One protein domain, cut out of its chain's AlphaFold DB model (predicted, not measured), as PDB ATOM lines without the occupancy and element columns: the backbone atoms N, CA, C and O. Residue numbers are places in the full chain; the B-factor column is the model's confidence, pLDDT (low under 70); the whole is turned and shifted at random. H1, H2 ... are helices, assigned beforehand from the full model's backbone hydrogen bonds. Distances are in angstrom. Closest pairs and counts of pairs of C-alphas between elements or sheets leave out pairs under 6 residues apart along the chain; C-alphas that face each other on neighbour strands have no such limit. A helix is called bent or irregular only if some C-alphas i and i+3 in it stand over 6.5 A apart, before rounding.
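This is residues 33 to 134 of the 264 residues of a protein of Rhodoblastus acidophilus (UniProt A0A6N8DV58). Picture a long bar, helix H2, with a small group at each end: the irregular H1 crosses its first half, near the long loop of residues 43 to 59, and a loose head of H3, H4 and H5 lies beyond its last residue. Residues 74 to 80 of H2 stand free between the two groups. The printed part has 102 residues with five named helices, H1 to H5 in order, and no named strand, an all helix class. The whole is extended, with a radius of gyration of the C-alphas of 23.0 A and spans of 70 by 27 by 15 A, only just a rod.

Find C-alpha 33 at (68.287, 44.017, 15.266), where H1 begins; it runs to residue 42 and is only just irregular, with C-alphas 34 and 37 6.8 A apart. H2, residues 60 to 85, runs 38.4 A from C-alpha 60 at (77.944, 32.272, 19.919). Next come H3, residues 95 to 102, and H4, residues 110 to 113. H5, residues 118 to 133, runs 22.3 A to C-alpha 133 at (32.142, 59.143, 23.907).

Look at Leu 36 and Ala 69, the closest C-alphas of H1 and H2, 5.6 A apart: the helices touch, about perpendicular at 75 degrees, H2 with residues 65 to 73 alone. H2 and H3 are close but not clearly touching, C-alphas 85 and 95 being closest at 8.0 A. H3 touches residues 122 to 129 of H5, closest at C-alphas 99 and 125, 6.2 A, at a shallow tilt of 30 degrees, the same way. H4 and H5 are close but not clearly touching, C-alphas 113 and 121 being closest at 7.6 A. H1 and H5 are apart. Every O i to N i+4 pair is within hydrogen-bond range in H2, H3 and H5, and 4 of 6 are in H1; H4 is too short for such a pair.

Look to Asn 54 and Gly 108 for the farthest C-alphas, 70.6 A apart. The printed part has no cut, and the link from H1 to H2 is long, 17 residues. Read pLDDT under 70 at residues 53 to 55, 57 and 131 to 134.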
ATOM      1  N   GLU A  33      67.198  43.038  15.287       88.81
ATOM      2  CA  GLU A  33      68.287  44.017  15.266       88.81
ATOM      3  C   GLU A  33      67.943  45.309  16.020       88.81
ATOM      4  O   GLU A  33      68.811  45.881  16.684       88.81
ATOM      5  N   THR A  34      66.685  45.763  15.963       91.44
ATOM      6  CA  THR A  34      66.242  46.967  16.689       91.44
ATOM      7  C   THR A  34      66.074  46.727  18.189       91.44
ATOM      8  O   THR A  34      66.343  47.628  18.987       91.44
ATOM      9  N   LEU A  35      65.695  45.508  18.591       92.50
ATOM     10  CA  LEU A  35      65.507  45.141  19.997       92.50
ATOM     11  C   LEU A  35      66.803  44.742  20.695       92.50
ATOM     12  O   LEU A  35      66.927  44.942  21.906       92.50
ATOM     13  N   LEU A  36      67.779  44.200  19.966       90.44
ATOM     14  CA  LEU A  36      69.018  43.688  20.549       90.44
ATOM     15  C   LEU A  36      69.714  44.700  21.487       90.44
ATOM     16  O   LEU A  36      70.058  44.307  22.605       90.44
ATOM     17  N   PRO A  37      69.895  45.989  21.132       89.12
ATOM     18  CA  PRO A  37      70.510  46.964  22.036       89.12
ATOM     19  C   PRO A  37      69.721  47.169  23.336       89.12
ATOM     20  O   PRO A  37      70.322  47.354  24.395       89.12
ATOM     21  N   GLN A  38      68.388  47.115  23.269       91.31
ATOM     22  CA  GLN A  38      67.515  47.266  24.432       91.31
ATOM     23  C   GLN A  38      67.622  46.044  25.347       91.31
ATOM     24  O   GLN A  38      67.781  46.182  26.556       91.31
ATOM     25  N   ILE A  39      67.624  44.840  24.772       90.12
ATOM     26  CA  ILE A  39      67.782  43.591  25.524       90.12
ATOM     27  C   ILE A  39      69.140  43.564  26.224       90.12
ATOM     28  O   ILE A  39      69.197  43.334  27.430       90.12
ATOM     29  N   LEU A  40      70.223  43.890  25.511       89.00
ATOM     30  CA  LEU A  40      71.567  43.955  26.092       89.00
ATOM     31  C   LEU A  40      71.667  44.984  27.229       89.00
ATOM     32  O   LEU A  40      72.436  44.777  28.167       89.00
ATOM     33  N   HIS A  41      70.868  46.055  27.208       89.00
ATOM     34  CA  HIS A  41      70.814  47.014  28.314       89.00
ATOM     35  C   HIS A  41      70.296  46.393  29.623       89.00
ATOM     36  O   HIS A  41      70.777  46.754  30.696       89.00
ATOM     37  N   PHE A  42      69.354  45.450  29.542       89.56
ATOM     38  CA  PHE A  42      68.779  44.772  30.710       89.56
ATOM     39  C   PHE A  42      69.599  43.575  31.194       89.56
ATOM     40  O   PHE A  42      69.359  43.057  32.287       89.56
ATOM     41  N   THR A  43      70.572  43.124  30.406       86.81
ATOM     42  CA  THR A  43      71.444  42.022  30.812       86.81
ATOM     43  C   THR A  43      72.481  42.472  31.848       86.81
ATOM     44  O   THR A  43      72.953  43.614  31.810       86.81
ATOM     45  N   PRO A  44      72.876  41.592  32.786       86.06
ATOM     46  CA  PRO A  44      73.944  41.913  33.720       86.06
ATOM     47  C   PRO A  44      75.249  42.242  32.984       86.06
ATOM     48  O   PRO A  44      75.562  41.679  31.934       86.06
ATOM     49  N   ARG A  45      76.038  43.149  33.562       83.56
ATOM     50  CA  ARG A  45      77.336  43.549  33.006       83.56
ATOM     51  C   ARG A  45      78.410  42.492  33.271       83.56
ATOM     52  O   ARG A  45      78.448  41.907  34.353       83.56
ATOM     53  N   GLY A  46      79.317  42.315  32.311       82.31
ATOM     54  CA  GLY A  46      80.581  41.592  32.478       82.31
ATOM     55  C   GLY A  46      80.816  40.475  31.459       82.31
ATOM     56  O   GLY A  46      79.918  40.089  30.713       82.31
ATOM     57  N   ALA A  47      82.031  39.925  31.480       77.44
ATOM     58  CA  ALA A  47      82.525  38.951  30.502       77.44
ATOM     59  C   ALA A  47      81.653  37.692  30.353       77.44
ATOM     60  O   ALA A  47      81.561  37.131  29.266       77.44
ATOM     61  N   ALA A  48      80.968  37.261  31.420       81.44
ATOM     62  CA  ALA A  48      80.053  36.118  31.364       81.44
ATOM     63  C   ALA A  48      78.861  36.342  30.411       81.44
ATOM     64  O   ALA A  48      78.286  35.375  29.918       81.44
ATOM     65  N   TRP A  49      78.505  37.602  30.149       81.38
ATOM     66  CA  TRP A  49      77.360  38.000  29.329       81.38
ATOM     67  C   TRP A  49      77.769  38.692  28.023       81.38
ATOM     68  O   TRP A  49      76.904  38.999  27.205       81.38
ATOM     69  N   SER A  50      79.077  38.899  27.808       73.94
ATOM     70  CA  SER A  50      79.644  39.630  26.665       73.94
ATOM     71  C   SER A  50      79.058  41.040  26.503       73.94
ATOM     72  O   SER A  50      78.874  41.509  25.387       73.94
ATOM     73  N   THR A  51      78.724  41.713  27.605       72.75
ATOM     74  CA  THR A  51      78.070  43.042  27.628       72.75
ATOM     75  C   THR A  51      79.018  44.178  28.021       72.75
ATOM     76  O   THR A  51      78.580  45.306  28.287       72.75
ATOM     77  N   ASP A  52      80.312  43.865  28.099       70.56
ATOM     78  CA  ASP A  52      81.414  44.798  28.304       70.56
ATOM     79  C   ASP A  52      82.033  45.246  26.964       70.56
ATOM     80  O   ASP A  52      81.490  45.004  25.887       70.56
ATOM     81  N   GLU A  53      83.144  45.979  27.038       59.12
ATOM     82  CA  GLU A  53      83.739  46.737  25.927       59.12
ATOM     83  C   GLU A  53      84.272  45.866  24.771       59.12
ATOM     84  O   GLU A  53      84.600  46.394  23.712       59.12
ATOM     85  N   ASN A  54      84.295  44.537  24.935       59.31
ATOM     86  CA  ASN A  54      84.756  43.577  23.930       59.31
ATOM     87  C   ASN A  54      83.594  42.814  23.279       59.31
ATOM     88  O   ASN A  54      83.688  41.607  23.049       59.31
ATOM     89  N   PHE A  55      82.483  43.500  22.996       63.78
ATOM     90  CA  PHE A  55      81.368  42.899  22.268       63.78
ATOM     91  C   PHE A  55      81.822  42.508  20.851       63.78
ATOM     92  O   PHE A  55      81.818  43.325  19.930       63.78
ATOM     93  N   GLU A  56      82.213  41.248  20.664       71.31
ATOM     94  CA  GLU A  56      82.561  40.725  19.348       71.31
ATOM     95  C   GLU A  56      81.289  40.298  18.586       71.31
ATOM     96  O   GLU A  56      80.476  39.515  19.099       71.31
ATOM     97  N   PRO A  57      81.090  40.792  17.349       67.38
ATOM     98  CA  PRO A  57      79.869  40.563  16.582       67.38
ATOM     99  C   PRO A  57      79.681  39.108  16.121       67.38
ATOM    100  O   PRO A  57      78.581  38.756  15.710       67.38
ATOM    101  N   GLU A  58      80.699  38.250  16.210       74.94
ATOM    102  CA  GLU A  58      80.647  36.859  15.725       74.94
ATOM    103  C   GLU A  58      80.606  35.810  16.851       74.94
ATOM    104  O   GLU A  58      80.844  34.622  16.632       74.94
ATOM    105  N   THR A  59      80.291  36.215  18.084       82.88
ATOM    106  CA  THR A  59      80.244  35.275  19.213       82.88
ATOM    107  C   THR A  59      78.975  34.419  19.212       82.88
ATOM    108  O   THR A  59      77.875  34.886  18.908       82.88
ATOM    109  N   VAL A  60      79.098  33.162  19.665       87.31
ATOM    110  CA  VAL A  60      77.944  32.272  19.919       87.31
ATOM    111  C   VAL A  60      76.942  32.935  20.869       87.31
ATOM    112  O   VAL A  60      75.734  32.799  20.694       87.31
ATOM    113  N   LEU A  61      77.437  33.700  21.847       86.00
ATOM    114  CA  LEU A  61      76.594  34.396  22.812       86.00
ATOM    115  C   LEU A  61      75.775  35.528  22.174       86.00
ATOM    116  O   LEU A  61      74.603  35.671  22.511       86.00
ATOM    117  N   ARG A  62      76.319  36.276  21.197       84.62
ATOM    118  CA  ARG A  62      75.504  37.209  20.396       84.62
ATOM    119  C   ARG A  62      74.389  36.472  19.659       84.62
ATOM    120  O   ARG A  62      73.269  36.964  19.644       84.62
ATOM    121  N   GLY A  63      74.674  35.299  19.089       88.88
ATOM    122  CA  GLY A  63      73.655  34.463  18.447       88.88
ATOM    123  C   GLY A  63      72.512  34.086  19.396       88.88
ATOM    124  O   GLY A  63      71.348  34.133  19.006       88.88
ATOM    125  N   VAL A  64      72.822  33.797  20.666       90.50
ATOM    126  CA  VAL A  64      71.804  33.565  21.707       90.50
ATOM    127  C   VAL A  64      70.972  34.823  21.959       90.50
ATOM    128  O   VAL A  64      69.747  34.740  22.010       90.50
ATOM    129  N   TRP A  65      71.607  35.991  22.080       90.00
ATOM    130  CA  TRP A  65      70.881  37.248  22.286       90.00
ATOM    131  C   TRP A  65      70.004  37.636  21.095       90.00
ATOM    132  O   TRP A  65      68.891  38.107  21.305       90.00
ATOM    133  N   LEU A  66      70.462  37.387  19.867       91.69
ATOM    134  CA  LEU A  66      69.663  37.567  18.655       91.69
ATOM    135  C   LEU A  66      68.449  36.637  18.639       91.69
ATOM    136  O   LEU A  66      67.348  37.099  18.377       91.69
ATOM    137  N   ALA A  67      68.604  35.362  19.007       93.81
ATOM    138  CA  ALA A  67      67.471  34.438  19.098       93.81
ATOM    139  C   ALA A  67      66.435  34.874  20.154       93.81
ATOM    140  O   ALA A  67      65.232  34.720  19.955       93.81
ATOM    141  N   ILE A  68      66.889  35.442  21.278       94.06
ATOM    142  CA  ILE A  68      65.997  36.025  22.292       94.06
ATOM    143  C   ILE A  68      65.302  37.282  21.746       94.06
ATOM    144  O   ILE A  68      64.113  37.474  21.998       94.06
ATOM    145  N   ALA A  69      66.021  38.124  21.000       94.75
ATOM    146  CA  ALA A  69      65.472  39.325  20.375       94.75
ATOM    147  C   ALA A  69      64.416  39.002  19.313       94.75
ATOM    148  O   ALA A  69      63.365  39.633  19.306       94.75
ATOM    149  N   ASP A  70      64.656  37.988  18.484       95.94
ATOM    150  CA  ASP A  70      63.708  37.492  17.486       95.94
ATOM    151  C   ASP A  70      62.422  36.964  18.139       95.94
ATOM    152  O   ASP A  70      61.316  37.366  17.779       95.94
ATOM    153  N   PHE A  71      62.554  36.161  19.201       95.69
ATOM    154  CA  PHE A  71      61.399  35.723  19.988       95.69
ATOM    155  C   PHE A  71      60.610  36.907  20.572       95.69
ATOM    156  O   PHE A  71      59.377  36.916  20.535       95.69
ATOM    157  N   ALA A  72      61.305  37.913  21.111       94.75
ATOM    158  CA  ALA A  72      60.667  39.108  21.649       94.75
ATOM    159  C   ALA A  72      59.953  39.924  20.555       94.75
ATOM    160  O   ALA A  72      58.837  40.385  20.792       94.75
ATOM    161  N   ALA A  73      60.549  40.055  19.367       95.00
ATOM    162  CA  ALA A  73      59.968  40.730  18.207       95.00
ATOM    163  C   ALA A  73      58.682  40.041  17.709       95.00
ATOM    164  O   ALA A  73      57.658  40.706  17.510       95.00
ATOM    165  N   ASP A  74      58.697  38.708  17.567       95.19
ATOM    166  CA  ASP A  74      57.508  37.929  17.181       95.19
ATOM    167  C   ASP A  74      56.396  38.071  18.229       95.19
ATOM    168  O   ASP A  74      55.245  38.375  17.900       95.19
ATOM    169  N   MET A  75      56.736  37.921  19.515       95.38
ATOM    170  CA  MET A  75      55.770  38.084  20.600       95.38
ATOM    171  C   MET A  75      55.170  39.493  20.611       95.38
ATOM    172  O   MET A  75      53.954  39.639  20.753       95.38
ATOM    173  N   TRP A  76      55.998  40.521  20.434       95.06
ATOM    174  CA  TRP A  76      55.548  41.906  20.410       95.06
ATOM    175  C   TRP A  76      54.580  42.176  19.260       95.06
ATOM    176  O   TRP A  76      53.509  42.731  19.488       95.06
ATOM    177  N   THR A  77      54.895  41.710  18.052       92.06
ATOM    178  CA  THR A  77      54.029  41.877  16.871       92.06
ATOM    179  C   THR A  77      52.641  41.269  17.106       92.06
ATOM    180  O   THR A  77      51.610  41.870  16.784       92.06
ATOM    181  N   ARG A  78      52.587  40.090  17.736       93.12
ATOM    182  CA  ARG A  78      51.323  39.429  18.097       93.12
ATOM    183  C   ARG A  78      50.562  40.195  19.173       93.12
ATOM    184  O   ARG A  78      49.354  40.380  19.046       93.12
ATOM    185  N   LEU A  79      51.254  40.654  20.216       93.81
ATOM    186  CA  LEU A  79      50.650  41.451  21.285       93.81
ATOM    187  C   LEU A  79      50.088  42.763  20.747       93.81
ATOM    188  O   LEU A  79      48.939  43.087  21.027       93.81
ATOM    189  N   PHE A  80      50.859  43.485  19.935       92.50
ATOM    190  CA  PHE A  80      50.422  44.714  19.287       92.50
ATOM    191  C   PHE A  80      49.175  44.476  18.434       92.50
ATOM    192  O   PHE A  80      48.216  45.238  18.529       92.50
ATOM    193  N   THR A  81      49.141  43.376  17.674       90.81
ATOM    194  CA  THR A  81      47.955  42.986  16.900       90.81
ATOM    195  C   THR A  81      46.736  42.846  17.810       90.81
ATOM    196  O   THR A  81      45.718  43.474  17.540       90.81
ATOM    197  N   VAL A  82      46.842  42.118  18.927       92.94
ATOM    198  CA  VAL A  82      45.739  41.958  19.894       92.94
ATOM    199  C   VAL A  82      45.335  43.294  20.523       92.94
ATOM    200  O   VAL A  82      44.149  43.609  20.574       92.94
ATOM    201  N   PHE A  83      46.295  44.113  20.958       91.25
ATOM    202  CA  PHE A  83      46.010  45.424  21.545       91.25
ATOM    203  C   PHE A  83      45.344  46.375  20.553       91.25
ATOM    204  O   PHE A  83      44.453  47.128  20.938       91.25
ATOM    205  N   SER A  84      45.717  46.319  19.274       89.81
ATOM    206  CA  SER A  84      45.088  47.139  18.239       89.81
ATOM    207  C   SER A  84      43.601  46.807  18.053       89.81
ATOM    208  O   SER A  84      42.813  47.713  17.792       89.81
ATOM    209  N   GLN A  85      43.185  45.556  18.305       91.56
ATOM    210  CA  GLN A  85      41.771  45.156  18.246       91.56
ATOM    211  C   GLN A  85      40.922  45.774  19.365       91.56
ATOM    212  O   GLN A  85      39.708  45.901  19.215       91.56
ATOM    213  N   ALA A  86      41.544  46.193  20.472       89.69
ATOM    214  CA  ALA A  86      40.856  46.865  21.572       89.69
ATOM    215  C   ALA A  86      40.483  48.323  21.251       89.69
ATOM    216  O   ALA A  86      39.816  48.970  22.054       89.69
ATOM    217  N   PHE A  87      40.911  48.856  20.103       86.06
ATOM    218  CA  PHE A  87      40.569  50.204  19.676       86.06
ATOM    219  C   PHE A  87      39.726  50.169  18.392       86.06
ATOM    220  O   PHE A  87      40.174  49.651  17.367       86.06
ATOM    221  N   PRO A  88      38.548  50.815  18.370       82.44
ATOM    222  CA  PRO A  88      37.654  50.810  17.206       82.44
ATOM    223  C   PRO A  88      38.248  51.557  16.005       82.44
ATOM    224  O   PRO A  88      37.836  51.383  14.861       82.44
ATOM    225  N   SER A  89      39.253  52.404  16.234       78.31
ATOM    226  CA  SER A  89      40.006  53.053  15.166       78.31
ATOM    227  C   SER A  89      40.900  52.083  14.387       78.31
ATOM    228  O   SER A  89      41.290  52.416  13.268       78.31
ATOM    229  N   LEU A  90      41.216  50.911  14.938       79.88
ATOM    230  CA  LEU A  90      42.303  50.039  14.477       79.88
ATOM    231  C   LEU A  90      41.905  48.575  14.343       79.88
ATOM    232  O   LEU A  90      42.697  47.775  13.852       79.88
ATOM    233  N   VAL A  91      40.684  48.245  14.752       88.62
ATOM    234  CA  VAL A  91      40.149  46.900  14.652       88.62
ATOM    235  C   VAL A  91      40.159  46.400  13.206       88.62
ATOM    236  O   VAL A  91      39.769  47.103  12.269       88.62
ATOM    237  N   THR A  92      40.606  45.161  13.046       85.94
ATOM    238  CA  THR A  92      40.553  44.404  11.792       85.94
ATOM    239  C   THR A  92      39.750  43.129  11.997       85.94
ATOM    240  O   THR A  92      38.755  42.905  11.314       85.94
ATOM    241  N   ASP A  93      40.129  42.339  12.997       89.88
ATOM    242  CA  ASP A  93      39.646  40.975  13.191       89.88
ATOM    243  C   ASP A  93      38.451  40.945  14.150       89.88
ATOM    244  O   ASP A  93      37.514  40.176  13.946       89.88
ATOM    245  N   ALA A  94      38.436  41.825  15.158       92.56
ATOM    246  CA  ALA A  94      37.347  41.929  16.135       92.56
ATOM    247  C   ALA A  94      36.214  42.874  15.684       92.56
ATOM    248  O   ALA A  94      35.453  43.381  16.507       92.56
ATOM    249  N   LEU A  95      36.104  43.168  14.382       92.50
ATOM    250  CA  LEU A  95      35.153  44.164  13.872       92.50
ATOM    251  C   LEU A  95      33.699  43.787  14.200       92.50
ATOM    252  O   LEU A  95      32.922  44.644  14.602       92.50
ATOM    253  N   ALA A  96      33.351  42.504  14.078       92.31
ATOM    254  CA  ALA A  96      32.005  42.010  14.378       92.31
ATOM    255  C   ALA A  96      31.638  42.124  15.872       92.31
ATOM    256  O   ALA A  96      30.476  42.364  16.209       92.31
ATOM    257  N   ASP A  97      32.623  41.984  16.763       93.50
ATOM    258  CA  ASP A  97      32.411  42.128  18.205       93.50
ATOM    259  C   ASP A  97      32.081  43.589  18.539       93.50
ATOM    260  O   ASP A  97      31.087  43.863  19.209       93.50
ATOM    261  N   TRP A  98      32.834  44.533  17.965       93.12
ATOM    262  CA  TRP A  98      32.562  45.968  18.096       93.12
ATOM    263  C   TRP A  98      31.200  46.380  17.545       93.12
ATOM    264  O   TRP A  98      30.514  47.203  18.149       93.12
ATOM    265  N   GLU A  99      30.797  45.831  16.401       92.25
ATOM    266  CA  GLU A  99      29.467  46.080  15.841       92.25
ATOM    267  C   GLU A  99      28.373  45.622  16.802       92.25
ATOM    268  O   GLU A  99      27.442  46.374  17.078       92.25
ATOM    269  N   THR A 100      28.537  44.438  17.391       92.25
ATOM    270  CA  THR A 100      27.587  43.896  18.366       92.25
ATOM    271  C   THR A 100      27.515  44.763  19.626       92.25
ATOM    272  O   THR A 100      26.420  45.080  20.089       92.25
ATOM    273  N   GLU A 101      28.661  45.181  20.172       90.50
ATOM    274  CA  GLU A 101      28.722  46.038  21.364       90.50
ATOM    275  C   GLU A 101      28.102  47.422  21.135       90.50
ATOM    276  O   GLU A 101      27.445  47.963  22.024       90.50
ATOM    277  N   LEU A 102      28.276  47.984  19.936       88.12
ATOM    278  CA  LEU A 102      27.726  49.289  19.562       88.12
ATOM    279  C   LEU A 102      26.289  49.213  19.023       88.12
ATOM    280  O   LEU A 102      25.707  50.253  18.715       88.12
ATOM    281  N   GLY A 103      25.704  48.017  18.927       88.25
ATOM    282  CA  GLY A 103      24.341  47.817  18.427       88.25
ATOM    283  C   GLY A 103      24.187  48.070  16.925       88.25
ATOM    284  O   GLY A 103      23.120  48.489  16.484       88.25
ATOM    285  N   LEU A 104      25.249  47.842  16.150       88.06
ATOM    286  CA  LEU A 104      25.251  47.882  14.693       88.06
ATOM    287  C   LEU A 104      25.007  46.471  14.120       88.06
ATOM    288  O   LEU A 104      25.585  45.504  14.622       88.06
ATOM    289  N   PRO A 105      24.222  46.326  13.038       86.50
ATOM    290  CA  PRO A 105      23.392  47.350  12.396       86.50
ATOM    291  C   PRO A 105      22.209  47.807  13.259       86.50
ATOM    292  O   PRO A 105      21.647  47.021  14.020       86.50
ATOM    293  N   GLU A 106      21.794  49.066  13.084       78.44
ATOM    294  CA  GLU A 106      20.561  49.568  13.694       78.44
ATOM    295  C   GLU A 106      19.336  48.807  13.148       78.44
ATOM    296  O   GLU A 106      19.319  48.336  12.005       78.44
ATOM    297  N   ALA A 107      18.294  48.677  13.975       78.06
ATOM    298  CA  ALA A 107      17.093  47.922  13.623       78.06
ATOM    299  C   ALA A 107      16.435  48.480  12.348       78.06
ATOM    300  O   ALA A 107      16.041  49.646  12.301       78.06
ATOM    301  N   GLY A 108      16.274  47.629  11.332       76.00
ATOM    302  CA  GLY A 108      15.721  48.006  10.028       76.00
ATOM    303  C   GLY A 108      16.753  48.437   8.978       76.00
ATOM    304  O   GLY A 108      16.375  48.641   7.823       76.00
ATOM    305  N   GLU A 109      18.039  48.528   9.328       80.88
ATOM    306  CA  GLU A 109      19.133  48.801   8.382       80.88
ATOM    307  C   GLU A 109      19.959  47.549   8.030       80.88
ATOM    308  O   GLU A 109      20.928  47.636   7.269       80.88
ATOM    309  N   GLU A 110      19.575  46.359   8.515       85.12
ATOM    310  CA  GLU A 110      20.408  45.151   8.423       85.12
ATOM    311  C   GLU A 110      20.726  44.766   6.971       85.12
ATOM    312  O   GLU A 110      21.846  44.363   6.646       85.12
ATOM    313  N   ALA A 111      19.751  44.936   6.075       79.44
ATOM    314  CA  ALA A 111      19.891  44.606   4.660       79.44
ATOM    315  C   ALA A 111      20.893  45.511   3.927       79.44
ATOM    316  O   ALA A 111      21.568  45.051   3.008       79.44
ATOM    317  N   ILE A 112      20.995  46.784   4.319       78.81
ATOM    318  CA  ILE A 112      21.936  47.740   3.719       78.81
ATOM    319  C   ILE A 112      23.321  47.518   4.322       78.81
ATOM    320  O   ILE A 112      24.306  47.419   3.589       78.81
ATOM    321  N   TYR A 113      23.391  47.361   5.644       82.50
ATOM    322  CA  TYR A 113      24.643  47.162   6.365       82.50
ATOM    323  C   TYR A 113      25.395  45.904   5.904       82.50
ATOM    324  O   TYR A 113      26.609  45.940   5.724       82.50
ATOM    325  N   ALA A 114      24.676  44.818   5.600       84.12
ATOM    326  CA  ALA A 114      25.262  43.580   5.081       84.12
ATOM    327  C   ALA A 114      25.940  43.723   3.701       84.12
ATOM    328  O   ALA A 114      26.683  42.834   3.290       84.12
ATOM    329  N   THR A 115      25.684  44.813   2.969       87.50
ATOM    330  CA  THR A 115      26.307  45.085   1.660       87.50
ATOM    331  C   THR A 115      27.566  45.948   1.748       87.50
ATOM    332  O   THR A 115      28.227  46.169   0.732       87.50
ATOM    333  N   LEU A 116      27.897  46.447   2.944       85.81
ATOM    334  CA  LEU A 116      29.044  47.317   3.172       85.81
ATOM    335  C   LEU A 116      30.363  46.540   3.116       85.81
ATOM    336  O   LEU A 116      30.455  45.400   3.569       85.81
ATOM    337  N   ASP A 117      31.405  47.190   2.596       88.50
ATOM    338  CA  ASP A 117      32.773  46.699   2.730       88.50
ATOM    339  C   ASP A 117      33.295  46.912   4.160       88.50
ATOM    340  O   ASP A 117      32.780  47.738   4.923       88.50
ATOM    341  N   ASP A 118      34.356  46.194   4.533       85.56
ATOM    342  CA  ASP A 118      34.941  46.306   5.876       85.56
ATOM    343  C   ASP A 118      35.407  47.735   6.188       85.56
ATOM    344  O   ASP A 118      35.338  48.185   7.329       85.56
ATOM    345  N   ALA A 119      35.807  48.504   5.170       81.81
ATOM    346  CA  ALA A 119      36.166  49.906   5.336       81.81
ATOM    347  C   ALA A 119      34.959  50.787   5.711       81.81
ATOM    348  O   ALA A 119      35.094  51.680   6.552       81.81
ATOM    349  N   ALA A 120      33.785  50.577   5.108       81.38
ATOM    350  CA  ALA A 120      32.555  51.277   5.466       81.38
ATOM    351  C   ALA A 120      32.024  50.843   6.832       81.38
ATOM    352  O   ALA A 120      31.644  51.710   7.617       81.38
ATOM    353  N   ARG A 121      32.081  49.548   7.145       86.94
ATOM    354  CA  ARG A 121      31.740  49.010   8.470       86.94
ATOM    355  C   ARG A 121      32.616  49.609   9.567       86.94
ATOM    356  O   ARG A 121      32.116  50.141  10.552       86.94
ATOM    357  N   LEU A 122      33.927  49.664   9.344       85.19
ATOM    358  CA  LEU A 122      34.874  50.293  10.263       85.19
ATOM    359  C   LEU A 122      34.604  51.794  10.446       85.19
ATOM    360  O   LEU A 122      34.740  52.324  11.548       85.19
ATOM    361  N   ARG A 123      34.200  52.505   9.384       81.56
ATOM    362  CA  ARG A 123      33.746  53.900   9.506       81.56
ATOM    363  C   ARG A 123      32.485  54.010  10.365       81.56
ATOM    364  O   ARG A 123      32.447  54.897  11.212       81.56
ATOM    365  N   ALA A 124      31.511  53.120  10.188       83.38
ATOM    366  CA  ALA A 124      30.288  53.095  10.990       83.38
ATOM    367  C   ALA A 124      30.587  52.820  12.473       83.38
ATOM    368  O   ALA A 124      30.129  53.569  13.329       83.38
ATOM    369  N   VAL A 125      31.445  51.840  12.776       87.25
ATOM    370  CA  VAL A 125      31.920  51.542  14.141       87.25
ATOM    371  C   VAL A 125      32.615  52.750  14.769       87.25
ATOM    372  O   VAL A 125      32.296  53.138  15.891       87.25
ATOM    373  N   ARG A 126      33.529  53.409  14.045       82.88
ATOM    374  CA  ARG A 126      34.201  54.625  14.540       82.88
ATOM    375  C   ARG A 126      33.218  55.753  14.803       82.88
ATOM    376  O   ARG A 126      33.369  56.459  15.797       82.88
ATOM    377  N   GLN A 127      32.245  55.928  13.914       77.31
ATOM    378  CA  GLN A 127      31.217  56.938  14.078       77.31
ATOM    379  C   GLN A 127      30.374  56.634  15.308       77.31
ATOM    380  O   GLN A 127      30.279  57.510  16.152       77.31
ATOM    381  N   ALA A 128      29.859  55.409  15.457       79.62
ATOM    382  CA  ALA A 128      29.071  54.961  16.605       79.62
ATOM    383  C   ALA A 128      29.841  55.064  17.937       79.62
ATOM    384  O   ALA A 128      29.284  55.482  18.950       79.62
ATOM    385  N   TYR A 129      31.142  54.767  17.931       82.31
ATOM    386  CA  TYR A 129      32.000  54.915  19.106       82.31
ATOM    387  C   TYR A 129      32.266  56.382  19.469       82.31
ATOM    388  O   TYR A 129      32.105  56.775  20.625       82.31
ATOM    389  N   ALA A 130      32.632  57.221  18.491       73.88
ATOM    390  CA  ALA A 130      32.761  58.668  18.697       73.88
ATOM    391  C   ALA A 130      31.437  59.272  19.186       73.88
ATOM    392  O   ALA A 130      31.410  60.182  20.013       73.88
ATOM    393  N   ASP A 131      30.343  58.698  18.702       69.56
ATOM    394  CA  ASP A 131      28.979  59.008  19.068       69.56
ATOM    395  C   ASP A 131      28.602  58.668  20.510       69.56
ATOM    396  O   ASP A 131      27.743  59.339  21.082       69.56
ATOM    397  N   ALA A 132      29.247  57.666  21.101       68.50
ATOM    398  CA  ALA A 132      29.057  57.284  22.494       68.50
ATOM    399  C   ALA A 132      29.942  58.088  23.468       68.50
ATOM    400  O   ALA A 132      29.570  58.249  24.626       68.50
ATOM    401  N   GLY A 133      31.108  58.576  23.022       61.84
ATOM    402  CA  GLY A 133      32.142  59.143  23.907       61.84
ATOM    403  C   GLY A 133      32.353  60.660  23.843       61.84
ATOM    404  O   GLY A 133      33.134  61.202  24.626       61.84
ATOM    405  N   GLY A 134      31.720  61.370  22.909       65.88
ATOM    406  CA  GLY A 134      31.908  62.811  22.754       65.88
ATOM    407  C   GLY A 134      31.145  63.640  23.794       65.88
ATOM    408  O   GLY A 134      29.925  63.734  23.734       65.88
TER     409      GLY A 134